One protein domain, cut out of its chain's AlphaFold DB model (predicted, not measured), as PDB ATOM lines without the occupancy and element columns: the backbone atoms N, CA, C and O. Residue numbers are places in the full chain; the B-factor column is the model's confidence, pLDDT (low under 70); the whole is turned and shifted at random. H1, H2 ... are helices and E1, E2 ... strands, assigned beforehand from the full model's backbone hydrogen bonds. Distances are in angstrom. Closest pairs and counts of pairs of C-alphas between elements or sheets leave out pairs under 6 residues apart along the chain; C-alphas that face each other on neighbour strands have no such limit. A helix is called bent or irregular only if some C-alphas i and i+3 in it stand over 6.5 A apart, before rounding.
ATOM      1  N   CYS A 491     -18.476  13.055  37.054       92.12
ATOM      2  CA  CYS A 491     -17.019  13.194  37.115       92.12
ATOM      3  C   CYS A 491     -16.401  11.987  37.829       92.12
ATOM      4  O   CYS A 491     -17.109  11.067  38.239       92.12
ATOM      5  N   PHE A 492     -15.077  12.010  37.975       93.50
ATOM      6  CA  PHE A 492     -14.329  11.051  38.776       93.50
ATOM      7  C   PHE A 492     -13.611  11.733  39.928       93.50
ATOM      8  O   PHE A 492     -13.055  12.810  39.751       93.50
ATOM      9  N   VAL A 493     -13.564  11.070  41.078       95.81
ATOM     10  CA  VAL A 493     -12.776  11.478  42.239       95.81
ATOM     11  C   VAL A 493     -11.560  10.571  42.355       95.81
ATOM     12  O   VAL A 493     -11.686   9.344  42.396       95.81
ATOM     13  N   LYS A 494     -10.375  11.175  42.407       96.75
ATOM     14  CA  LYS A 494      -9.103  10.473  42.548       96.75
ATOM     15  C   LYS A 494      -8.767  10.257  44.016       96.75
ATOM     16  O   LYS A 494      -8.631  11.215  44.777       96.75
ATOM     17  N   VAL A 495      -8.569   8.995  44.386       97.12
ATOM     18  CA  VAL A 495      -8.208   8.589  45.749       97.12
ATOM     19  C   VAL A 495      -7.012   7.644  45.708       97.12
ATOM     20  O   VAL A 495      -6.930   6.762  44.849       97.12
ATOM     21  N   ARG A 496      -6.074   7.813  46.638       95.62
ATOM     22  CA  ARG A 496      -4.952   6.896  46.868       95.62
ATOM     23  C   ARG A 496      -4.944   6.448  48.323       95.62
ATOM     24  O   ARG A 496      -5.335   7.200  49.213       95.62
ATOM     25  N   ALA A 497      -4.484   5.225  48.542       92.44
ATOM     26  CA  ALA A 497      -4.246   4.681  49.866       92.44
ATOM     27  C   ALA A 497      -2.740   4.498  50.074       92.44
ATOM     28  O   ALA A 497      -2.026   4.162  49.130       92.44
ATOM     29  N   TYR A 498      -2.271   4.717  51.295       88.50
ATOM     30  CA  TYR A 498      -0.868   4.655  51.681       88.50
ATOM     31  C   TYR A 498      -0.698   3.801  52.934       88.50
ATOM     32  O   TYR A 498      -1.627   3.636  53.728       88.50
ATOM     33  N   ALA A 499       0.496   3.240  53.106       77.00
ATOM     34  CA  ALA A 499       0.805   2.370  54.232       77.00
ATOM     35  C   ALA A 499       0.885   3.131  55.565       77.00
ATOM     36  O   ALA A 499       0.684   2.517  56.606       77.00
ATOM     37  N   ASN A 500       1.156   4.440  55.527       76.38
ATOM     38  CA  ASN A 500       1.213   5.318  56.694       76.38
ATOM     39  C   ASN A 500       0.804   6.764  56.345       76.38
ATOM     40  O   ASN A 500       0.534   7.103  55.188       76.38
ATOM     41  N   GLU A 501       0.790   7.625  57.362       81.31
ATOM     42  CA  GLU A 501       0.363   9.029  57.285       81.31
ATOM     43  C   GLU A 501       1.404   9.986  56.671       81.31
ATOM     44  O   GLU A 501       1.127  11.175  56.502       81.31
ATOM     45  N   LYS A 502       2.602   9.505  56.309       80.12
ATOM     46  CA  LYS A 502       3.595  10.316  55.581       80.12
ATOM     47  C   LYS A 502       3.248  10.447  54.104       80.12
ATOM     48  O   LYS A 502       3.738  11.364  53.447       80.12
ATOM     49  N   PHE A 503       2.401   9.553  53.591       84.94
ATOM     50  CA  PHE A 503       1.919   9.558  52.212       84.94
ATOM     51  C   PHE A 503       3.048   9.553  51.167       84.94
ATOM     52  O   PHE A 503       2.952  10.213  50.127       84.94
ATOM     53  N   ALA A 504       4.137   8.825  51.441       81.06
ATOM     54  CA  ALA A 504       5.245   8.720  50.501       81.06
ATOM     55  C   ALA A 504       4.805   7.947  49.238       81.06
ATOM     56  O   ALA A 504       4.136   6.918  49.357       81.06
ATOM     57  N   PRO A 505       5.204   8.372  48.022       80.12
ATOM     58  CA  PRO A 505       4.837   7.677  46.784       80.12
ATOM     59  C   PRO A 505       5.206   6.185  46.767       80.12
ATOM     60  O   PRO A 505       4.470   5.374  46.214       80.12
ATOM     61  N   SER A 506       6.327   5.820  47.397       70.31
ATOM     62  CA  SER A 506       6.807   4.438  47.523       70.31
ATOM     63  C   SER A 506       5.941   3.562  48.433       70.31
ATOM     64  O   SER A 506       6.027   2.341  48.364       70.31
ATOM     65  N   GLU A 507       5.109   4.167  49.280       76.44
ATOM     66  CA  GLU A 507       4.291   3.489  50.291       76.44
ATOM     67  C   GLU A 507       2.825   3.365  49.871       76.44
ATOM     68  O   GLU A 507       1.956   3.057  50.688       76.44
ATOM     69  N   GLN A 508       2.519   3.625  48.601       84.62
ATOM     70  CA  GLN A 508       1.162   3.508  48.100       84.62
ATOM     71  C   GLN A 508       0.688   2.048  48.117       84.62
ATOM     72  O   GLN A 508       1.363   1.140  47.631       84.62
ATOM     73  N   VAL A 509      -0.513   1.833  48.643       80.94
ATOM     74  CA  VAL A 509      -1.122   0.514  48.794       80.94
ATOM     75  C   VAL A 509      -2.146   0.297  47.683       80.94
ATOM     76  O   VAL A 509      -3.056   1.100  47.482       80.94
ATOM     77  N   GLU A 510      -1.991  -0.804  46.952       82.69
ATOM     78  CA  GLU A 510      -2.958  -1.286  45.953       82.69
ATOM     79  C   GLU A 510      -3.995  -2.198  46.631       82.69
ATOM     80  O   GLU A 510      -3.767  -2.626  47.757       82.69
ATOM     81  N   GLY A 511      -5.096  -2.575  45.981       78.00
ATOM     82  CA  GLY A 511      -6.071  -3.556  46.492       78.00
ATOM     83  C   GLY A 511      -7.039  -3.048  47.571       78.00
ATOM     84  O   GLY A 511      -7.900  -3.799  48.012       78.00
ATOM     85  N   VAL A 512      -6.927  -1.786  47.992       84.12
ATOM     86  CA  VAL A 512      -7.881  -1.131  48.905       84.12
ATOM     87  C   VAL A 512      -9.187  -0.853  48.168       84.12
ATOM     88  O   VAL A 512      -9.150  -0.258  47.088       84.12
ATOM     89  N   VAL A 513     -10.318  -1.248  48.751       87.50
ATOM     90  CA  VAL A 513     -11.660  -0.923  48.259       87.50
ATOM     91  C   VAL A 513     -12.018   0.471  48.756       87.50
ATOM     92  O   VAL A 513     -12.216   0.688  49.948       87.50
ATOM     93  N   ILE A 514     -12.079   1.429  47.840       92.88
ATOM     94  CA  ILE A 514     -12.597   2.767  48.113       92.88
ATOM     95  C   ILE A 514     -14.078   2.760  47.765       92.88
ATOM     96  O   ILE A 514     -14.452   2.262  46.705       92.88
ATOM     97  N   THR A 515     -14.901   3.339  48.625       91.19
ATOM     98  CA  THR A 515     -16.343   3.462  48.427       91.19
ATOM     99  C   THR A 515     -16.728   4.931  48.479       91.19
ATOM    100  O   THR A 515     -16.281   5.656  49.365       91.19
ATOM    101  N   LEU A 516     -17.539   5.378  47.524       93.00
ATOM    102  CA  LEU A 516     -18.053   6.738  47.435       93.00
ATOM    103  C   LEU A 516     -19.578   6.704  47.393       93.00
ATOM    104  O   LEU A 516     -20.179   6.055  46.537       93.00
ATOM    105  N   VAL A 517     -20.195   7.451  48.305       90.38
ATOM    106  CA  VAL A 517     -21.645   7.626  48.383       90.38
ATOM    107  C   VAL A 517     -21.979   9.081  48.100       90.38
ATOM    108  O   VAL A 517     -21.662   9.954  48.907       90.38
ATOM    109  N   ASN A 518     -22.602   9.355  46.954       89.25
ATOM    110  CA  ASN A 518     -23.162  10.665  46.640       89.25
ATOM    111  C   ASN A 518     -24.380  10.923  47.529       89.25
ATOM    112  O   ASN A 518     -25.290  10.100  47.572       89.25
ATOM    113  N   LEU A 519     -24.423  12.078  48.183       83.56
ATOM    114  CA  LEU A 519     -25.493  12.474  49.097       83.56
ATOM    115  C   LEU A 519     -26.435  13.484  48.435       83.56
ATOM    116  O   LEU A 519     -26.034  14.217  47.524       83.56
ATOM    117  N   GLU A 520     -27.692  13.518  48.877       72.38
ATOM    118  CA  GLU A 520     -28.671  14.473  48.361       72.38
ATOM    119  C   GLU A 520     -28.393  15.910  48.836       72.38
ATOM    120  O   GLU A 520     -28.170  16.128  50.031       72.38
ATOM    121  N   PRO A 521     -28.434  16.907  47.932       63.75
ATOM    122  CA  PRO A 521     -28.443  18.310  48.329       63.75
ATOM    123  C   PRO A 521     -29.830  18.718  48.847       63.75
ATOM    124  O   PRO A 521     -30.852  18.428  48.223       63.75
ATOM    125  N   SER A 522     -29.886  19.433  49.973       55.47
ATOM    126  CA  SER A 522     -31.117  20.089  50.426       55.47
ATOM    127  C   SER A 522     -31.418  21.348  49.599       55.47
ATOM    128  O   SER A 522     -30.478  22.047  49.214       55.47
ATOM    129  N   PRO A 523     -32.696  21.709  49.364       51.28
ATOM    130  CA  PRO A 523     -33.029  23.005  48.783       51.28
ATOM    131  C   PRO A 523     -32.516  24.142  49.681       51.28
ATOM    132  O   PRO A 523     -32.955  24.283  50.820       51.28
ATOM    133  N   GLY A 524     -31.591  24.952  49.167       55.03
ATOM    134  CA  GLY A 524     -31.157  26.207  49.788       55.03
ATOM    135  C   GLY A 524     -29.853  26.195  50.593       55.03
ATOM    136  O   GLY A 524     -29.362  27.287  50.839       55.03
ATOM    137  N   TYR A 525     -29.255  25.051  50.963       53.47
ATOM    138  CA  TYR A 525     -27.941  25.024  51.642       53.47
ATOM    139  C   TYR A 525     -27.144  23.721  51.458       53.47
ATOM    140  O   TYR A 525     -27.705  22.634  51.289       53.47
ATOM    141  N   SER A 526     -25.816  23.867  51.585       48.72
ATOM    142  CA  SER A 526     -24.786  22.830  51.665       48.72
ATOM    143  C   SER A 526     -24.851  22.039  52.980       48.72
ATOM    144  O   SER A 526     -24.556  22.577  54.046       48.72
ATOM    145  N   ALA A 527     -25.120  20.738  52.888       52.19
ATOM    146  CA  ALA A 527     -24.902  19.723  53.925       52.19
ATOM    147  C   ALA A 527     -25.884  19.673  55.118       52.19
ATOM    148  O   ALA A 527     -25.526  19.951  56.261       52.19
ATOM    149  N   ASN A 528     -27.072  19.102  54.882       48.69
ATOM    150  CA  ASN A 528     -27.657  18.155  55.837       48.69
ATOM    151  C   ASN A 528     -28.203  16.919  55.083       48.69
ATOM    152  O   ASN A 528     -29.203  17.038  54.377       48.69
ATOM    153  N   PRO A 529     -27.543  15.749  55.158       53.28
ATOM    154  CA  PRO A 529     -27.773  14.625  54.262       53.28
ATOM    155  C   PRO A 529     -28.574  13.548  54.984       53.28
ATOM    156  O   PRO A 529     -28.017  12.699  55.676       53.28
ATOM    157  N   ARG A 530     -29.887  13.570  54.804       60.59
ATOM    158  CA  ARG A 530     -30.726  12.417  55.138       60.59
ATOM    159  C   ARG A 530     -31.102  11.645  53.883       60.59
ATOM    160  O   ARG A 530     -32.225  11.190  53.805       60.59
ATOM    161  N   ALA A 531     -30.222  11.592  52.877       68.75
ATOM    162  CA  ALA A 531     -30.406  10.712  51.730       68.75
ATOM    163  C   ALA A 531     -29.134  10.541  50.873       68.75
ATOM    164  O   ALA A 531     -28.272  11.428  50.829       68.75
ATOM    165  N   TRP A 532     -29.029   9.412  50.169       80.50
ATOM    166  CA  TRP A 532     -27.995   9.112  49.177       80.50
ATOM    167  C   TRP A 532     -28.592   8.989  47.769       80.50
ATOM    168  O   TRP A 532     -29.691   8.487  47.593       80.50
ATOM    169  N   GLY A 533     -27.876   9.468  46.750       76.38
ATOM    170  CA  GLY A 533     -28.325   9.427  45.352       76.38
ATOM    171  C   GLY A 533     -27.591   8.402  44.491       76.38
ATOM    172  O   GLY A 533     -28.104   7.998  43.452       76.38
ATOM    173  N   ARG A 534     -26.376   8.000  44.886       84.19
ATOM    174  CA  ARG A 534     -25.572   6.976  44.202       84.19
ATOM    175  C   ARG A 534     -24.538   6.381  45.151       84.19
ATOM    176  O   ARG A 534     -23.976   7.099  45.972       84.19
ATOM    177  N   PHE A 535     -24.254   5.099  44.973       84.31
ATOM    178  CA  PHE A 535     -23.200   4.364  45.660       84.31
ATOM    179  C   PHE A 535     -22.292   3.695  44.621       84.31
ATOM    180  O   PHE A 535     -22.790   3.086  43.674       84.31
ATOM    181  N   ASP A 536     -20.973   3.820  44.768       84.88
ATOM    182  CA  ASP A 536     -20.003   3.145  43.903       84.88
ATOM    183  C   ASP A 536     -18.729   2.775  44.677       84.88
ATOM    184  O   ASP A 536     -18.374   3.426  45.664       84.88
ATOM    185  N   SER A 537     -18.018   1.755  44.203       88.38
ATOM    186  CA  SER A 537     -16.780   1.279  44.819       88.38
ATOM    187  C   SER A 537     -15.733   0.945  43.760       88.38
ATOM    188  O   SER A 537     -16.033   0.376  42.711       88.38
ATOM    189  N   ALA A 538     -14.470   1.253  44.047       88.88
ATOM    190  CA  ALA A 538     -13.344   0.949  43.173       88.88
ATOM    191  C   ALA A 538     -12.146   0.423  43.965       88.88
ATOM    192  O   ALA A 538     -11.853   0.887  45.064       88.88
ATOM    193  N   VAL A 539     -11.420  -0.523  43.372       87.69
ATOM    194  CA  VAL A 539     -10.191  -1.076  43.951       87.69
ATOM    195  C   VAL A 539      -9.005  -0.221  43.514       87.69
ATOM    196  O   VAL A 539      -8.862   0.108  42.336       87.69
ATOM    197  N   THR A 540      -8.147   0.161  44.456       88.94
ATOM    198  CA  THR A 540      -6.924   0.925  44.166       88.94
ATOM    199  C   THR A 540      -5.927   0.102  43.354       88.94
ATOM    200  O   THR A 540      -5.572  -1.017  43.717       88.94
ATOM    201  N   GLY A 541      -5.441   0.673  42.252       82.56
ATOM    202  CA  GLY A 541      -4.308   0.147  41.492       82.56
ATOM    203  C   GLY A 541      -2.991   0.867  41.831       82.56
ATOM    204  O   GLY A 541      -2.931   1.630  42.800       82.56
ATOM    205  N   PRO A 542      -1.946   0.726  40.993       79.06
ATOM    206  CA  PRO A 542      -0.643   1.370  41.205       79.06
ATOM    207  C   PRO A 542      -0.738   2.897  41.136       79.06
ATOM    208  O   PRO A 542       0.037   3.609  41.763       79.06
ATOM    209  N   ASN A 543      -1.750   3.422  40.442       87.69
ATOM    210  CA  ASN A 543      -2.047   4.849  40.403       87.69
ATOM    211  C   ASN A 543      -3.192   5.260  41.345       87.69
ATOM    212  O   ASN A 543      -3.666   6.384  41.244       87.69
ATOM    213  N   GLY A 544      -3.676   4.393  42.236       91.38
ATOM    214  CA  GLY A 544      -4.857   4.640  43.071       91.38
ATOM    215  C   GLY A 544      -6.160   4.254  42.375       91.38
ATOM    216  O   GLY A 544      -6.158   3.454  41.440       91.38
ATOM    217  N   ALA A 545      -7.276   4.816  42.833       93.56
ATOM    218  CA  ALA A 545      -8.619   4.574  42.315       93.56
ATOM    219  C   ALA A 545      -9.251   5.861  41.762       93.56
ATOM    220  O   ALA A 545      -8.960   6.964  42.229       93.56
ATOM    221  N   CYS A 546     -10.122   5.702  40.767       93.94
ATOM    222  CA  CYS A 546     -10.949   6.764  40.196       93.94
ATOM    223  C   CYS A 546     -12.412   6.385  40.373       93.94
ATOM    224  O   CYS A 546     -12.892   5.474  39.699       93.94
ATOM    225  N   LEU A 547     -13.092   7.058  41.298       93.50
ATOM    226  CA  LEU A 547     -14.467   6.739  41.658       93.50
ATOM    227  C   LEU A 547     -15.433   7.629  40.890       93.50
ATOM    228  O   LEU A 547     -15.279   8.849  40.943       93.50
ATOM    229  N   PRO A 548     -16.416   7.064  40.178       90.94
ATOM    230  CA  PRO A 548     -17.443   7.861  39.533       90.94
ATOM    231  C   PRO A 548     -18.321   8.531  40.590       90.94
ATOM    232  O   PRO A 548     -18.700   7.913  41.583       90.94
ATOM    233  N   ALA A 549     -18.664   9.790  40.355       91.62
ATOM    234  CA  ALA A 549     -19.515  10.559  41.247       91.62
ATOM    235  C   ALA A 549     -20.370  11.562  40.466       91.62
ATOM    236  O   ALA A 549     -20.035  11.941  39.337       91.62
ATOM    237  N   PHE A 550     -21.458  12.015  41.084       89.56
ATOM    238  CA  PHE A 550     -22.221  13.164  40.600       89.56
ATOM    239  C   PHE A 550     -21.616  14.485  41.052       89.56
ATOM    240  O   PHE A 550     -21.194  14.606  42.196       89.56
ATOM    241  N   CYS A 551     -21.564  15.466  40.156       88.25
ATOM    242  CA  CYS A 551     -20.912  16.744  40.423       88.25
ATOM    243  C   CYS A 551     -21.363  17.849  39.485       88.25
ATOM    244  O   CYS A 551     -21.664  17.617  38.310       88.25
ATOM    245  N   ASP A 552     -21.290  19.072  39.987       85.00
ATOM    246  CA  ASP A 552     -21.779  20.261  39.306       85.00
ATOM    247  C   ASP A 552     -20.626  21.215  38.955       85.00
ATOM    248  O   ASP A 552     -19.570  21.201  39.592       85.00
ATOM    249  N   ALA A 553     -20.784  21.974  37.870       78.00
ATOM    250  CA  ALA A 553     -19.777  22.938  37.425       78.00
ATOM    251  C   ALA A 553     -19.972  24.316  38.062       78.00
ATOM    252  O   ALA A 553     -18.985  25.008  38.316       78.00
ATOM    253  N   ASP A 554     -21.224  24.681  38.337       74.38
ATOM    254  CA  ASP A 554     -21.622  26.029  38.720       74.38
ATOM    255  C   ASP A 554     -21.759  26.144  40.242       74.38
ATOM    256  O   ASP A 554     -21.329  27.138  40.830       74.38
ATOM    257  N   GLN A 555     -22.292  25.105  40.894       78.69
ATOM    258  CA  GLN A 555     -22.508  25.055  42.343       78.69
ATOM    259  C   GLN A 555     -21.638  23.978  43.011       78.69
ATOM    260  O   GLN A 555     -21.959  22.792  42.935       78.69
ATOM    261  N   PRO A 556     -20.537  24.352  43.691       73.50
ATOM    262  CA  PRO A 556     -19.615  23.396  44.302       73.50
ATOM    263  C   PRO A 556     -20.265  22.383  45.251       73.50
ATOM    264  O   PRO A 556     -19.877  21.219  45.273       73.50
ATOM    265  N   ASP A 557     -21.252  22.831  46.019       75.00
ATOM    266  CA  ASP A 557     -21.985  22.108  47.056       75.00
ATOM    267  C   ASP A 557     -23.285  21.453  46.564       75.00
ATOM    268  O   ASP A 557     -23.962  20.786  47.349       75.00
ATOM    269  N   ALA A 558     -23.619  21.570  45.272       77.25
ATOM    270  CA  ALA A 558     -24.793  20.910  44.692       77.25
ATOM    271  C   ALA A 558     -24.735  19.383  44.811       77.25
ATOM    272  O   ALA A 558     -25.764  18.714  44.784       77.25
ATOM    273  N   TYR A 559     -23.539  18.820  44.966       82.25
ATOM    274  CA  TYR A 559     -23.361  17.430  45.350       82.25
ATOM    275  C   TYR A 559     -22.315  17.342  46.446       82.25
ATOM    276  O   TYR A 559     -21.275  17.996  46.391       82.25
ATOM    277  N   THR A 560     -22.565  16.461  47.405       87.44
ATOM    278  CA  THR A 560     -21.553  16.049  48.374       87.44
ATOM    279  C   THR A 560     -21.352  14.545  48.290       87.44
ATOM    280  O   THR A 560     -22.210  13.815  47.784       87.44
ATOM    281  N   ALA A 561     -20.203  14.071  48.749       90.50
ATOM    282  CA  ALA A 561     -19.924  12.652  48.859       90.50
ATOM    283  C   ALA A 561     -19.319  12.305  50.207       90.50
ATOM    284  O   ALA A 561     -18.501  13.058  50.727       90.50
ATOM    285  N   LEU A 562     -19.699  11.139  50.728       91.25
ATOM    286  CA  LEU A 562     -18.982  10.431  51.781       91.25
ATOM    287  C   LEU A 562     -18.067   9.395  51.123       91.25
ATOM    288  O   LEU A 562     -18.540   8.561  50.354       91.25
ATOM    289  N   VAL A 563     -16.773   9.453  51.424       94.50
ATOM    290  CA  VAL A 563     -15.765   8.523  50.909       94.50
ATOM    291  C   VAL A 563     -15.187   7.721  52.070       94.50
ATOM    292  O   VAL A 563     -14.767   8.305  53.069       94.50
ATOM    293  N   THR A 564     -15.144   6.399  51.931       92.50
ATOM    294  CA  THR A 564     -14.555   5.457  52.897       92.50
ATOM    295  C   THR A 564     -13.579   4.515  52.194       92.50
ATOM    296  O   THR A 564     -13.606   4.380  50.967       92.50
ATOM    297  N   ALA A 565     -12.693   3.874  52.954       91.19
ATOM    298  CA  ALA A 565     -11.703   2.949  52.415       91.19
ATOM    299  C   ALA A 565     -11.521   1.736  53.325       91.19
ATOM    300  O   ALA A 565     -11.385   1.881  54.540       91.19
ATOM    301  N   THR A 566     -11.481   0.545  52.731       81.25
ATOM    302  CA  THR A 566     -11.284  -0.713  53.452       81.25
ATOM    303  C   THR A 566     -10.247  -1.600  52.770       81.25
ATOM    304  O   THR A 566     -10.160  -1.667  51.542       81.25
ATOM    305  N   LEU A 567      -9.442  -2.302  53.566       76.94
ATOM    306  CA  LEU A 567      -8.479  -3.286  53.085       76.94
ATOM    307  C   LEU A 567      -8.479  -4.518  53.984       76.94
ATOM    308  O   LEU A 567      -8.180  -4.403  55.167       76.94
ATOM    309  N   GLY A 568      -8.794  -5.699  53.441       63.19
ATOM    310  CA  GLY A 568      -8.808  -6.933  54.234       63.19
ATOM    311  C   GLY A 568      -9.696  -6.833  55.481       63.19
ATOM    312  O   GLY A 568      -9.341  -7.348  56.531       63.19
ATOM    313  N   GLY A 569     -10.805  -6.089  55.396       55.28
ATOM    314  CA  GLY A 569     -11.695  -5.813  56.527       55.28
ATOM    315  C   GLY A 569     -11.227  -4.712  57.490       55.28
ATOM    316  O   GLY A 569     -12.032  -4.273  58.305       55.28
ATOM    317  N   GLU A 570      -9.997  -4.210  57.393       69.50
ATOM    318  CA  GLU A 570      -9.542  -3.037  58.148       69.50
ATOM    319  C   GLU A 570     -10.057  -1.747  57.491       69.50
ATOM    320  O   GLU A 570      -9.988  -1.594  56.270       69.50
ATOM    321  N   GLU A 571     -10.584  -0.815  58.286       79.38
ATOM    322  CA  GLU A 571     -10.946   0.530  57.823       79.38
ATOM    323  C   GLU A 571      -9.695   1.416  57.833       79.38
ATOM    324  O   GLU A 571      -8.939   1.417  58.804       79.38
ATOM    325  N   LEU A 572      -9.456   2.153  56.748       86.62
ATOM    326  CA  LEU A 572      -8.339   3.093  56.673       86.62
ATOM    327  C   LEU A 572      -8.770   4.473  57.175       86.62
ATOM    328  O   LEU A 572      -9.918   4.885  56.998       86.62
ATOM    329  N   GLU A 573      -7.818   5.221  57.730       91.25
ATOM    330  CA  GLU A 573      -8.048   6.588  58.178       91.25
ATOM    331  C   GLU A 573      -7.702   7.587  57.070       91.25
ATOM    332  O   GLU A 573      -6.630   7.515  56.467       91.25
ATOM    333  N   PRO A 574      -8.574   8.552  56.762       94.12
ATOM    334  CA  PRO A 574      -8.230   9.612  55.837       94.12
ATOM    335  C   PRO A 574      -7.460  10.737  56.528       94.12
ATOM    336  O   PRO A 574      -7.502  10.900  57.755       94.12
ATOM    337  N   ALA A 575      -6.791  11.552  55.709       92.38
ATOM    338  CA  ALA A 575      -6.003  12.692  56.164       92.38
ATOM    339  C   ALA A 575      -6.765  13.570  57.190       92.38
ATOM    340  O   ALA A 575      -7.959  13.845  57.017       92.38
ATOM    341  N   PRO A 576      -6.112  14.039  58.263       89.81
ATOM    342  CA  PRO A 576      -6.777  14.831  59.289       89.81
ATOM    343  C   PRO A 576      -7.307  16.158  58.732       89.81
ATOM    344  O   PRO A 576      -6.684  16.810  57.894       89.81
ATOM    345  N   SER A 577      -8.472  16.574  59.235       88.75
ATOM    346  CA  SER A 577      -9.119  17.846  58.869       88.75
ATOM    347  C   SER A 577      -9.046  18.919  59.968       88.75
ATOM    348  O   SER A 577      -9.482  20.046  59.744       88.75
ATOM    349  N   ARG A 578      -8.486  18.596  61.148       81.06
ATOM    350  CA  ARG A 578      -8.337  19.502  62.303       81.06
ATOM    351  C   ARG A 578      -6.852  19.721  62.658       81.06
ATOM    352  O   ARG A 578      -6.081  18.770  62.538       81.06
ATOM    353  N   PRO A 579      -6.454  20.929  63.125       74.94
ATOM    354  CA  PRO A 579      -7.290  22.122  63.347       74.94
ATOM    355  C   PRO A 579      -7.766  22.808  62.050       74.94
ATOM    356  O   PRO A 579      -8.831  23.415  62.052       74.94
ATOM    357  N   ARG A 580      -7.035  22.662  60.935       82.12
ATOM    358  CA  ARG A 580      -7.482  22.957  59.559       82.12
ATOM    359  C   ARG A 580      -6.868  21.931  58.598       82.12
ATOM    360  O   ARG A 580      -5.761  21.465  58.878       82.12
ATOM    361  N   PRO A 581      -7.529  21.589  57.480       85.50
ATOM    362  CA  PRO A 581      -6.971  20.650  56.514       85.50
ATOM    363  C   PRO A 581      -5.740  21.256  55.827       85.50
ATOM    364  O   PRO A 581      -5.806  22.333  55.233       85.50
ATOM    365  N   LEU A 582      -4.602  20.564  55.912       90.19
ATOM    366  CA  LEU A 582      -3.360  20.983  55.261       90.19
ATOM    367  C   LEU A 582      -3.311  20.445  53.819       90.19
ATOM    368  O   LEU A 582      -3.414  19.227  53.641       90.19
ATOM    369  N   PRO A 583      -3.080  21.292  52.793       89.06
ATOM    370  CA  PRO A 583      -3.045  20.874  51.383       89.06
ATOM    371  C   PRO A 583      -2.092  19.708  51.108       89.06
ATOM    372  O   PRO A 583      -2.451  18.740  50.436       89.06
ATOM    373  N   ALA A 584      -0.894  19.766  51.697       88.12
ATOM    374  CA  ALA A 584       0.133  18.740  51.545       88.12
ATOM    375  C   ALA A 584      -0.272  17.385  52.148       88.12
ATOM    376  O   ALA A 584       0.127  16.352  51.619       88.12
ATOM    377  N   THR A 585      -1.069  17.386  53.222       89.88
ATOM    378  CA  THR A 585      -1.527  16.179  53.927       89.88
ATOM    379  C   THR A 585      -2.754  15.577  53.249       89.88
ATOM    380  O   THR A 585      -2.787  14.377  52.999       89.88
ATOM    381  N   VAL A 586      -3.740  16.407  52.887       92.88
ATOM    382  CA  VAL A 586      -4.955  15.963  52.180       92.88
ATOM    383  C   VAL A 586      -4.643  15.513  50.750       92.88
ATOM    384  O   VAL A 586      -5.331  14.641  50.225       92.88
ATOM    385  N   GLY A 587      -3.586  16.069  50.147       92.12
ATOM    386  CA  GLY A 587      -3.155  15.772  48.782       92.12
ATOM    387  C   GLY A 587      -3.850  16.626  47.719       92.12
ATOM    388  O   GLY A 587      -3.872  16.248  46.551       92.12
ATOM    389  N   VAL A 588      -4.411  17.774  48.106       93.06
ATOM    390  CA  VAL A 588      -5.166  18.673  47.221       93.06
ATOM    391  C   VAL A 588      -4.660  20.097  47.388       93.06
ATOM    392  O   VAL A 588      -4.600  20.606  48.506       93.06
ATOM    393  N   ALA A 589      -4.299  20.741  46.278       90.00
ATOM    394  CA  ALA A 589      -3.799  22.111  46.275       90.00
ATOM    395  C   ALA A 589      -4.890  23.151  46.603       90.00
ATOM    396  O   ALA A 589      -6.078  22.945  46.349       90.00
ATOM    397  N   GLN A 590      -4.471  24.300  47.140       88.44
ATOM    398  CA  GLN A 590      -5.329  25.486  47.253       88.44
ATOM    399  C   GLN A 590      -5.371  26.255  45.923       88.44
ATOM    400  O   GLN A 590      -4.382  26.209  45.188       88.44
ATOM    401  N   PRO A 591      -6.468  26.971  45.602       88.69
ATOM    402  CA  PRO A 591      -7.685  27.188  46.404       88.69
ATOM    403  C   PRO A 591      -8.732  26.063  46.278       88.69
ATOM    404  O   PRO A 591      -9.831  26.161  46.826       88.69
ATOM    405  N   TYR A 592      -8.426  25.001  45.524       90.62
ATOM    406  CA  TYR A 592      -9.412  23.972  45.204       90.62
ATOM    407  C   TYR A 592      -9.874  23.190  46.443       90.62
ATOM    408  O   TYR A 592     -11.052  22.860  46.562       90.62
ATOM    409  N   LEU A 593      -8.978  22.944  47.403       91.81
ATOM    410  CA  LEU A 593      -9.319  22.274  48.660       91.81
ATOM    411  C   LEU A 593     -10.443  22.991  49.430       91.81
ATOM    412  O   LEU A 593     -11.360  22.324  49.914       91.81
ATOM    413  N   ASP A 594     -10.415  24.324  49.494       89.44
ATOM    414  CA  ASP A 594     -11.458  25.112  50.166       89.44
ATOM    415  C   ASP A 594     -12.811  24.981  49.452       89.44
ATOM    416  O   ASP A 594     -13.843  24.779  50.094       89.44
ATOM    417  N   LYS A 595     -12.804  24.995  48.114       88.75
ATOM    418  CA  LYS A 595     -13.997  24.772  47.278       88.75
ATOM    419  C   LYS A 595     -14.600  23.376  47.496       88.75
ATOM    420  O   LYS A 595     -15.821  23.227  47.485       88.75
ATOM    421  N   LEU A 596     -13.757  22.362  47.713       91.12
ATOM    422  CA  LEU A 596     -14.175  20.979  47.974       91.12
ATOM    423  C   LEU A 596     -14.612  20.738  49.426       91.12
ATOM    424  O   LEU A 596     -15.199  19.696  49.702       91.12
ATOM    425  N   GLY A 597     -14.362  21.661  50.361       89.94
ATOM    426  CA  GLY A 597     -14.917  21.597  51.717       89.94
ATOM    427  C   GLY A 597     -14.588  20.306  52.480       89.94
ATOM    428  O   GLY A 597     -15.465  19.751  53.138       89.94
ATOM    429  N   TYR A 598     -13.352  19.811  52.366       93.44
ATOM    430  CA  TYR A 598     -12.919  18.540  52.957       93.44
ATOM    431  C   TYR A 598     -13.139  18.474  54.479       93.44
ATOM    432  O   TYR A 598     -12.593  19.286  55.231       93.44
ATOM    433  N   ARG A 599     -13.883  17.462  54.946       91.38
ATOM    434  CA  ARG A 599     -14.149  17.212  56.375       91.38
ATOM    435  C   ARG A 599     -14.060  15.729  56.700       91.38
ATOM    436  O   ARG A 599     -14.783  14.932  56.119       91.38
ATOM    437  N   ARG A 600     -13.216  15.340  57.654       92.69
ATOM    438  CA  ARG A 600     -13.187  13.952  58.146       92.69
ATOM    439  C   ARG A 600     -14.457  13.643  58.953       92.69
ATOM    440  O   ARG A 600     -15.108  14.559  59.441       92.69
ATOM    441  N   THR A 601     -14.833  12.379  59.092       88.62
ATOM    442  CA  THR A 601     -16.020  11.962  59.863       88.62
ATOM    443  C   THR A 601     -16.013  12.433  61.324       88.62
ATOM    444  O   THR A 601     -17.072  12.751  61.850       88.62
ATOM    445  N   ASP A 602     -14.841  12.565  61.950       86.56
ATOM    446  CA  ASP A 602     -14.656  13.100  63.311       86.56
ATOM    447  C   ASP A 602     -14.493  14.637  63.357       86.56
ATOM    448  O   ASP A 602     -14.092  15.204  64.378       86.56
ATOM    449  N   HIS A 603     -14.755  15.336  62.241       87.69
ATOM    450  CA  HIS A 603     -14.525  16.780  62.131       87.69
ATOM    451  C   HIS A 603     -15.430  17.610  63.031       87.69
ATOM    452  O   HIS A 603     -15.022  18.704  63.398       87.69
ATOM    453  N   ASP A 604     -16.624  17.136  63.375       82.06
ATOM    454  CA  ASP A 604     -17.544  17.845  64.268       82.06
ATOM    455  C   ASP A 604     -17.529  17.201  65.664       82.06
ATOM    456  O   ASP A 604     -17.339  17.902  66.661       82.06
ATOM    457  N   ASP A 605     -17.571  15.866  65.719       82.44
ATOM    458  CA  ASP A 605     -17.553  15.065  66.945       82.44
ATOM    459  C   ASP A 605     -16.334  14.110  66.991       82.44
ATOM    460  O   ASP A 605     -16.281  13.148  66.220       82.44
ATOM    461  N   PRO A 606     -15.364  14.327  67.908       81.81
ATOM    462  CA  PRO A 606     -14.201  13.455  68.087       81.81
ATOM    463  C   PRO A 606     -14.515  12.003  68.477       81.81
ATOM    464  O   PRO A 606     -13.618  11.164  68.387       81.81
ATOM    465  N   ALA A 607     -15.731  11.707  68.953       75.25
ATOM    466  CA  ALA A 607     -16.152  10.358  69.326       75.25
ATOM    467  C   ALA A 607     -16.562   9.500  68.115       75.25
ATOM    468  O   ALA A 607     -16.644   8.275  68.227       75.25
ATOM    469  N   LEU A 608     -16.807  10.117  66.952       77.38
ATOM    470  CA  LEU A 608     -17.127   9.393  65.724       77.38
ATOM    471  C   LEU A 608     -15.900   8.665  65.161       77.38
ATOM    472  O   LEU A 608     -14.757   9.109  65.280       77.38
ATOM    473  N   LYS A 609     -16.147   7.530  64.497       78.00
ATOM    474  CA  LYS A 609     -15.093   6.728  63.860       78.00
ATOM    475  C   LYS A 609     -14.378   7.531  62.772       78.00
ATOM    476  O   LYS A 609     -15.020   8.223  61.988       78.00
ATOM    477  N   ARG A 610     -13.056   7.378  62.667       86.69
ATOM    478  CA  ARG A 610     -12.181   8.073  61.701       86.69
ATOM    479  C   ARG A 610     -12.043   7.331  60.371       86.69
ATOM    480  O   ARG A 610     -10.955   7.224  59.831       86.69
ATOM    481  N   ASN A 611     -13.130   6.792  59.841       85.44
ATOM    482  CA  ASN A 611     -13.091   5.843  58.724       85.44
ATOM    483  C   ASN A 611     -13.472   6.439  57.358       85.44
ATOM    484  O   ASN A 611     -13.534   5.726  56.352       85.44
ATOM    485  N   GLY A 612     -13.748   7.742  57.301       92.19
ATOM    486  CA  GLY A 612     -14.158   8.389  56.065       92.19
ATOM    487  C   GLY A 612     -14.068   9.903  56.104       92.19
ATOM    488  O   GLY A 612     -13.766  10.518  57.127       92.19
ATOM    489  N   PHE A 613     -14.320  10.519  54.958       94.06
ATOM    490  CA  PHE A 613     -14.367  11.968  54.824       94.06
ATOM    491  C   PHE A 613     -15.486  12.400  53.882       94.06
ATOM    492  O   PHE A 613     -15.965  11.629  53.052       94.06
ATOM    493  N   ARG A 614     -15.898  13.656  54.016       91.56
ATOM    494  CA  ARG A 614     -16.915  14.320  53.215       91.56
ATOM    495  C   ARG A 614     -16.279  15.400  52.359       91.56
ATOM    496  O   ARG A 614     -15.411  16.129  52.840       91.56
ATOM    497  N   ILE A 615     -16.737  15.502  51.117       92.25
ATOM    498  CA  ILE A 615     -16.334  16.543  50.167       92.25
ATOM    499  C   ILE A 615     -17.534  17.043  49.372       92.25
ATOM    500  O   ILE A 615     -18.440  16.275  49.048       92.25
ATOM    501  N   ASN A 616     -17.496  18.318  49.018       90.75
ATOM    502  CA  ASN A 616     -18.276  18.914  47.947       90.75
ATOM    503  C   ASN A 616     -17.701  18.461  46.598       90.75
ATOM    504  O   ASN A 616     -16.484  18.375  46.426       90.75
ATOM    505  N   LEU A 617     -18.562  18.159  45.636       89.19
ATOM    506  CA  LEU A 617     -18.177  17.629  44.334       89.19
ATOM    507  C   LEU A 617     -18.338  18.695  43.256       89.19
ATOM    508  O   LEU A 617     -19.270  18.685  42.451       89.19
ATOM    509  N   ALA A 618     -17.363  19.598  43.238       86.81
ATOM    510  CA  ALA A 618     -17.272  20.673  42.268       86.81
ATOM    511  C   ALA A 618     -16.373  20.274  41.096       86.81
ATOM    512  O   ALA A 618     -15.223  19.879  41.314       86.81
ATOM    513  N   LYS A 619     -16.844  20.418  39.853       87.12
ATOM    514  CA  LYS A 619     -15.997  20.195  38.671       87.12
ATOM    515  C   LYS A 619     -14.861  21.226  38.596       87.12
ATOM    516  O   LYS A 619     -15.028  22.359  39.070       87.12
ATOM    517  N   PRO A 620     -13.725  20.847  37.987       87.25
ATOM    518  CA  PRO A 620     -12.644  21.786  37.745       87.25
ATOM    519  C   PRO A 620     -13.089  22.871  36.760       87.25
ATOM    520  O   PRO A 620     -13.755  22.581  35.760       87.25
ATOM    521  N   ARG A 621     -12.731  24.125  37.041       84.69
ATOM    522  CA  ARG A 621     -13.005  25.267  36.165       84.69
ATOM    523  C   ARG A 621     -12.190  25.141  34.872       84.69
ATOM    524  O   ARG A 621     -10.983  24.894  34.938       84.69
ATOM    525  N   PRO A 622     -12.808  25.327  33.690       80.12
ATOM    526  CA  PRO A 622     -12.078  25.289  32.429       80.12
ATOM    527  C   PRO A 622     -10.933  26.310  32.416       80.12
ATOM    528  O   PRO A 622     -11.160  27.497  32.634       80.12
ATOM    529  N   GLY A 623      -9.709  25.848  32.153       77.69
ATOM    530  CA  GLY A 623      -8.522  26.704  32.052       77.69
ATOM    531  C   GLY A 623      -7.813  27.029  33.372       77.69
ATOM    532  O   GLY A 623      -6.756  27.653  33.327       77.69
ATOM    533  N   ASP A 624      -8.324  26.588  34.528       82.00
ATOM    534  CA  ASP A 624      -7.630  26.755  35.811       82.00
ATOM    535  C   ASP A 624      -6.601  25.635  36.025       82.00
ATOM    536  O   ASP A 624      -6.940  24.491  36.339       82.00
ATOM    537  N   SER A 625      -5.317  25.963  35.878       77.25
ATOM    538  CA  SER A 625      -4.219  25.000  36.019       77.25
ATOM    539  C   SER A 625      -4.139  24.343  37.400       77.25
ATOM    540  O   SER A 625      -3.514  23.290  37.526       77.25
ATOM    541  N   THR A 626      -4.744  24.942  38.433       75.50
ATOM    542  CA  THR A 626      -4.740  24.395  39.799       75.50
ATOM    543  C   THR A 626      -5.831  23.345  40.030       75.50
ATOM    544  O   THR A 626      -5.655  22.480  40.888       75.50
ATOM    545  N   GLU A 627      -6.915  23.369  39.242       85.69
ATOM    546  CA  GLU A 627      -8.039  22.424  39.353       85.69
ATOM    547  C   GLU A 627      -7.986  21.302  38.294       85.69
ATOM    548  O   GLU A 627      -8.500  20.208  38.523       85.69
ATOM    549  N   VAL A 628      -7.350  21.534  37.136       81.25
ATOM    550  CA  VAL A 628      -7.334  20.574  36.008       81.25
ATOM    551  C   VAL A 628      -6.620  19.257  36.349       81.25
ATOM    552  O   VAL A 628      -7.034  18.198  35.879       81.25
ATOM    553  N   ASN A 629      -5.599  19.287  37.210       85.75
ATOM    554  CA  ASN A 629      -4.824  18.101  37.600       85.75
ATOM    555  C   ASN A 629      -5.393  17.402  38.853       85.75
ATOM    556  O   ASN A 629      -4.644  16.981  39.739       85.75
ATOM    557  N   GLY A 630      -6.721  17.279  38.924       88.94
ATOM    558  CA  GLY A 630      -7.444  16.625  40.014       88.94
ATOM    559  C   GLY A 630      -7.681  17.514  41.243       88.94
ATOM    560  O   GLY A 630      -7.302  18.683  41.261       88.94
ATOM    561  N   PRO A 631      -8.286  16.969  42.317       93.25
ATOM    562  CA  PRO A 631      -8.618  15.558  42.531       93.25
ATOM    563  C   PRO A 631      -9.910  15.112  41.841       93.25
ATOM    564  O   PRO A 631     -10.174  13.913  41.786       93.25
ATOM    565  N   VAL A 632     -10.705  16.045  41.312       94.25
ATOM    566  CA  VAL A 632     -11.919  15.743  40.547       94.25
ATOM    567  C   VAL A 632     -11.629  15.917  39.056       94.25
ATOM    568  O   VAL A 632     -11.139  16.959  38.632       94.25
ATOM    569  N   TYR A 633     -11.948  14.905  38.255       92.81
ATOM    570  CA  TYR A 633     -11.706  14.874  36.813       92.81
ATOM    571  C   TYR A 633     -13.028  14.881  36.038       92.81
ATOM    572  O   TYR A 633     -13.976  14.207  36.451       92.81
ATOM    573  N   PRO A 634     -13.118  15.564  34.883       90.00
ATOM    574  CA  PRO A 634     -14.285  15.469  34.013       90.00
ATOM    575  C   PRO A 634     -14.580  14.019  33.605       90.00
ATOM    576  O   PRO A 634     -13.671  13.217  33.409       90.00
ATOM    577  N   TRP A 635     -15.853  13.680  33.391       87.38
ATOM    578  CA  TRP A 635     -16.247  12.313  33.019       87.38
ATOM    579  C   TRP A 635     -15.626  11.787  31.716       87.38
ATOM    580  O   TRP A 635     -15.446  10.586  31.542       87.38
ATOM    581  N   ARG A 636     -15.294  12.666  30.770       83.69
ATOM    582  CA  ARG A 636     -14.630  12.247  29.524       83.69
ATOM    583  C   ARG A 636     -13.164  11.851  29.751       83.69
ATOM    584  O   ARG A 636     -12.584  11.169  28.914       83.69
ATOM    585  N   ASN A 637     -12.601  12.200  30.907       87.00
ATOM    586  CA  ASN A 637     -11.179  12.107  31.216       87.00
ATOM    587  C   ASN A 637     -10.891  10.949  32.189       87.00
ATOM    588  O   ASN A 637     -10.018  11.046  33.052       87.00
ATOM    589  N   LEU A 638     -11.613   9.825  32.063       86.50
ATOM    590  CA  LEU A 638     -11.378   8.631  32.891       86.50
ATOM    591  C   LEU A 638      -9.919   8.171  32.810       86.50
ATOM    592  O   LEU A 638      -9.310   7.853  33.828       86.50
ATOM    593  N   ARG A 639      -9.356   8.163  31.597       84.12
ATOM    594  CA  ARG A 639      -7.979   7.727  31.367       84.12
ATOM    595  C   ARG A 639      -6.970   8.627  32.072       84.12
ATOM    596  O   ARG A 639      -6.082   8.113  32.739       84.12
ATOM    597  N   GLU A 640      -7.143   9.945  31.983       89.56
ATOM    598  CA  GLU A 640      -6.290  10.906  32.694       89.56
ATOM    599  C   GLU A 640      -6.381  10.702  34.204       89.56
ATOM    600  O   GLU A 640      -5.352  10.650  34.866       89.56
ATOM    601  N   CYS A 641      -7.584  10.478  34.744       92.62
ATOM    602  CA  CYS A 641      -7.733  10.134  36.152       92.62
ATOM    603  C   CYS A 641      -6.964   8.845  36.485       92.62
ATOM    604  O   CYS A 641      -6.191   8.816  37.442       92.62
ATOM    605  N   GLN A 642      -7.157   7.762  35.726       89.50
ATOM    606  CA  GLN A 642      -6.550   6.454  36.002       89.50
ATOM    607  C   GLN A 642      -5.020   6.476  35.883       89.50
ATOM    608  O   GLN A 642      -4.336   5.864  36.705       89.50
ATOM    609  N   GLU A 643      -4.486   7.202  34.904       88.50
ATOM    610  CA  GLU A 643      -3.053   7.320  34.615       88.50
ATOM    611  C   GLU A 643      -2.383   8.498  35.349       88.50
ATOM    612  O   GLU A 643      -1.164   8.639  35.264       88.50
ATOM    613  N   ALA A 644      -3.144   9.308  36.101       90.94
ATOM    614  CA  ALA A 644      -2.633  10.478  36.810       90.94
ATOM    615  C   ALA A 644      -1.390  10.135  37.656       90.94
ATOM    616  O   ALA A 644      -1.422   9.148  38.410       90.94
ATOM    617  N   PRO A 645      -0.312  10.940  37.592       90.19
ATOM    618  CA  PRO A 645       0.879  10.731  38.409       90.19
ATOM    619  C   PRO A 645       0.588  10.991  39.895       90.19
ATOM    620  O   PRO A 645      -0.437  11.567  40.262       90.19
ATOM    621  N   VAL A 646       1.494  10.566  40.780       87.44
ATOM    622  CA  VAL A 646       1.358  10.793  42.236       87.44
ATOM    623  C   VAL A 646       1.397  12.288  42.585       87.44
ATOM    624  O   VAL A 646       0.820  12.699  43.586       87.44
ATOM    625  N   THR A 647       2.026  13.113  41.745       88.44
ATOM    626  CA  THR A 647       2.099  14.573  41.905       88.44
ATOM    627  C   THR A 647       0.790  15.297  41.593       88.44
ATOM    628  O   THR A 647       0.621  16.435  42.023       88.44
ATOM    629  N   ALA A 648      -0.136  14.666  40.863       91.81
ATOM    630  CA  ALA A 648      -1.464  15.222  40.631       91.81
ATOM    631  C   ALA A 648      -2.286  15.196  41.927       91.81
ATOM    632  O   ALA A 648      -2.124  14.290  42.752       91.81
ATOM    633  N   SER A 649      -3.190  16.159  42.102       93.56
ATOM    634  CA  SER A 649      -4.032  16.246  43.295       93.56
ATOM    635  C   SER A 649      -4.908  14.994  43.437       93.56
ATOM    636  O   SER A 649      -5.496  14.505  42.468       93.56
ATOM    637  N   HIS A 650      -4.994  14.459  44.653       95.25
ATOM    638  CA  HIS A 650      -5.766  13.265  44.999       95.25
ATOM    639  C   HIS A 650      -6.048  13.233  46.504       95.25
ATOM    640  O   HIS A 650      -5.224  13.676  47.298       95.25
ATOM    641  N   PHE A 651      -7.172  12.645  46.910       97.06
ATOM    642  CA  PHE A 651      -7.436  12.403  48.330       97.06
ATOM    643  C   PHE A 651      -6.660  11.196  48.843       97.06
ATOM    644  O   PHE A 651      -6.368  10.262  48.088       97.06
ATOM    645  N   ARG A 652      -6.340  11.210  50.138       95.31
ATOM    646  CA  ARG A 652      -5.446  10.230  50.751       95.31
ATOM    647  C   ARG A 652      -6.088   9.526  51.934       95.31
ATOM    648  O   ARG A 652      -6.581  10.169  52.858       95.31
ATOM    649  N   PHE A 653      -6.006   8.203  51.897       95.00
ATOM    650  CA  PHE A 653      -6.174   7.331  53.050       95.00
ATOM    651  C   PHE A 653      -4.815   6.788  53.476       95.00
ATOM    652  O   PHE A 653      -3.976   6.483  52.632       95.00
ATOM    653  N   ALA A 654      -4.615   6.645  54.774       89.00
ATOM    654  CA  ALA A 654      -3.515   5.921  55.373       89.00
ATOM    655  C   ALA A 654      -4.083   4.735  56.147       89.00
ATOM    656  O   ALA A 654      -5.166   4.798  56.730       89.00
ATOM    657  N   ARG A 655      -3.342   3.635  56.175       79.38
ATOM    658  CA  ARG A 655      -3.579   2.619  57.193       79.38
ATOM    659  C   ARG A 655      -3.204   3.223  58.547       79.38
ATOM    660  O   ARG A 655      -2.124   3.799  58.661       79.38
ATOM    661  N   MET A 656      -4.088   3.112  59.543       62.38
ATOM    662  CA  MET A 656      -3.729   3.416  60.929       62.38
ATOM    663  C   MET A 656      -2.525   2.533  61.268       62.38
ATOM    664  O   MET A 656      -2.624   1.307  61.180       62.38
TER     665      MET A 656
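Overview. This is residues 491 to 656 of the 910 residues of the protein "Cartilage intermediate layer protein 2" of Phyllostomus discolor (pale spear-nosed bat) (UniProt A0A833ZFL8). Two strongly twisted sheets, E3 E2 E5 E6 and E1 E4 E7 E8, are stacked face to face as a sandwich, with the irregular helix H3 over E1 and E7 on the side away from the other sheet. The very short helices H1 and H2 only graze the sheets, and long stretches with no named element join many of the strands. The printed part has 166 residues, with three named helices and eight named strands in the order E1 E2 E3 E4 E5 H1 H2 E6 E7 H3 E8; one sheet runs E3 E2 E5 E6, antiparallel throughout, and the other is branched and mixed, with E1 beside E4, E7 and E8. The class is mixed, helices and strands, though under half of the residues are in named elements. The whole is compact, with a radius of gyration of the C-alphas of 14.4 A, and rounded, with spans of 41 by 39 by 29 A.

Along the chain. In the first sheet, E3 is residues 532 to 539, 21.2 A long, E2 is residues 513 to 519, 19.3 A, E5 is residues 560 to 567, 23.8 A, and E6 is residues 612 to 616, 13.9 A. In the branched sheet, E1 is residues 491 to 498, 23.4 A long, from C-alpha 491 at (-17.019, 13.194, 37.115) to C-alpha 498 at (-0.868, 4.655, 51.681). E4 is residues 545 to 550, 16.2 A, E7 is residues 632 to 634, 7.0 A, and E8 is residues 651 to 654, 10.3 A, ending at C-alpha 654 at (-3.515, 5.921, 55.373). H1 is residues 583 to 586, 5.3 A, H2 is residues 592 to 596, 6.3 A, and H3 is residues 635 to 643, 14.2 A.

Arrangement. In the sheet E3 E2 E5 E6, E3 and E6 are the edge strands. E2 and E3 form a hairpin, with N 516 and O 536 at 2.8 A. E2 and E5 are antiparallel at 162 degrees, with N 515 and O 564 at 2.9 A, and E5 and E6 at 152 degrees, with N 563 and O 613 at 2.8 A. The other sheet faces it in a sandwich, two sheets face to face, 8.7 A centre to centre where they face each other, the strands of the one at 30 degrees to those of the other. Between the sheets, the closest C-alphas of E3 and E4 are those of Ala 538 and Ala 545, 6.0 A apart. Beside E1, E4 lies on one side, antiparallel, with N 493 and O 547 at 2.8 A. On the other side lie E7, antiparallel, with N 492 and O 633 at 2.9 A, and E8, parallel, with N 496 and O 651 at 2.9 A. H3 is on this sheet at a height over the sheet of 6.9 A, over E7 and only just over E1, on which 3 of its 9 C-alphas fall. It runs along the strands, at 20 degrees to E7 on the local plane; the closest C-alphas of H3 and E1 are those of Trp 635 and Cys 491, 4.3 A apart. H3 is irregular, with C-alphas 636 and 639 8.3 A apart. H1 only just grazes the branched sheet with residues 585 to 586, and H2 only grazes the other with residues 593 to 596. H1 and H2 are close but not clearly touching, at 7.0 A between the C-alphas of Pro 583 and Leu 593. Every O i to N i+4 pair is within hydrogen-bond range in H2, 3 of 5 are in H3, and H1 is too short for such a pair.

Size, cuts and confidence. The two C-alphas farthest apart, those of Ser 506 and Pro 523, are 44.0 A apart. The printed part has no cut. The links E1 to E2, E2 to E3, E5 to H1, H2 to E6 and E6 to E7 are long. The mean pLDDT of the printed part is 84.2; it is under 70 at residues 521 to 531, 568 to 570 and 656.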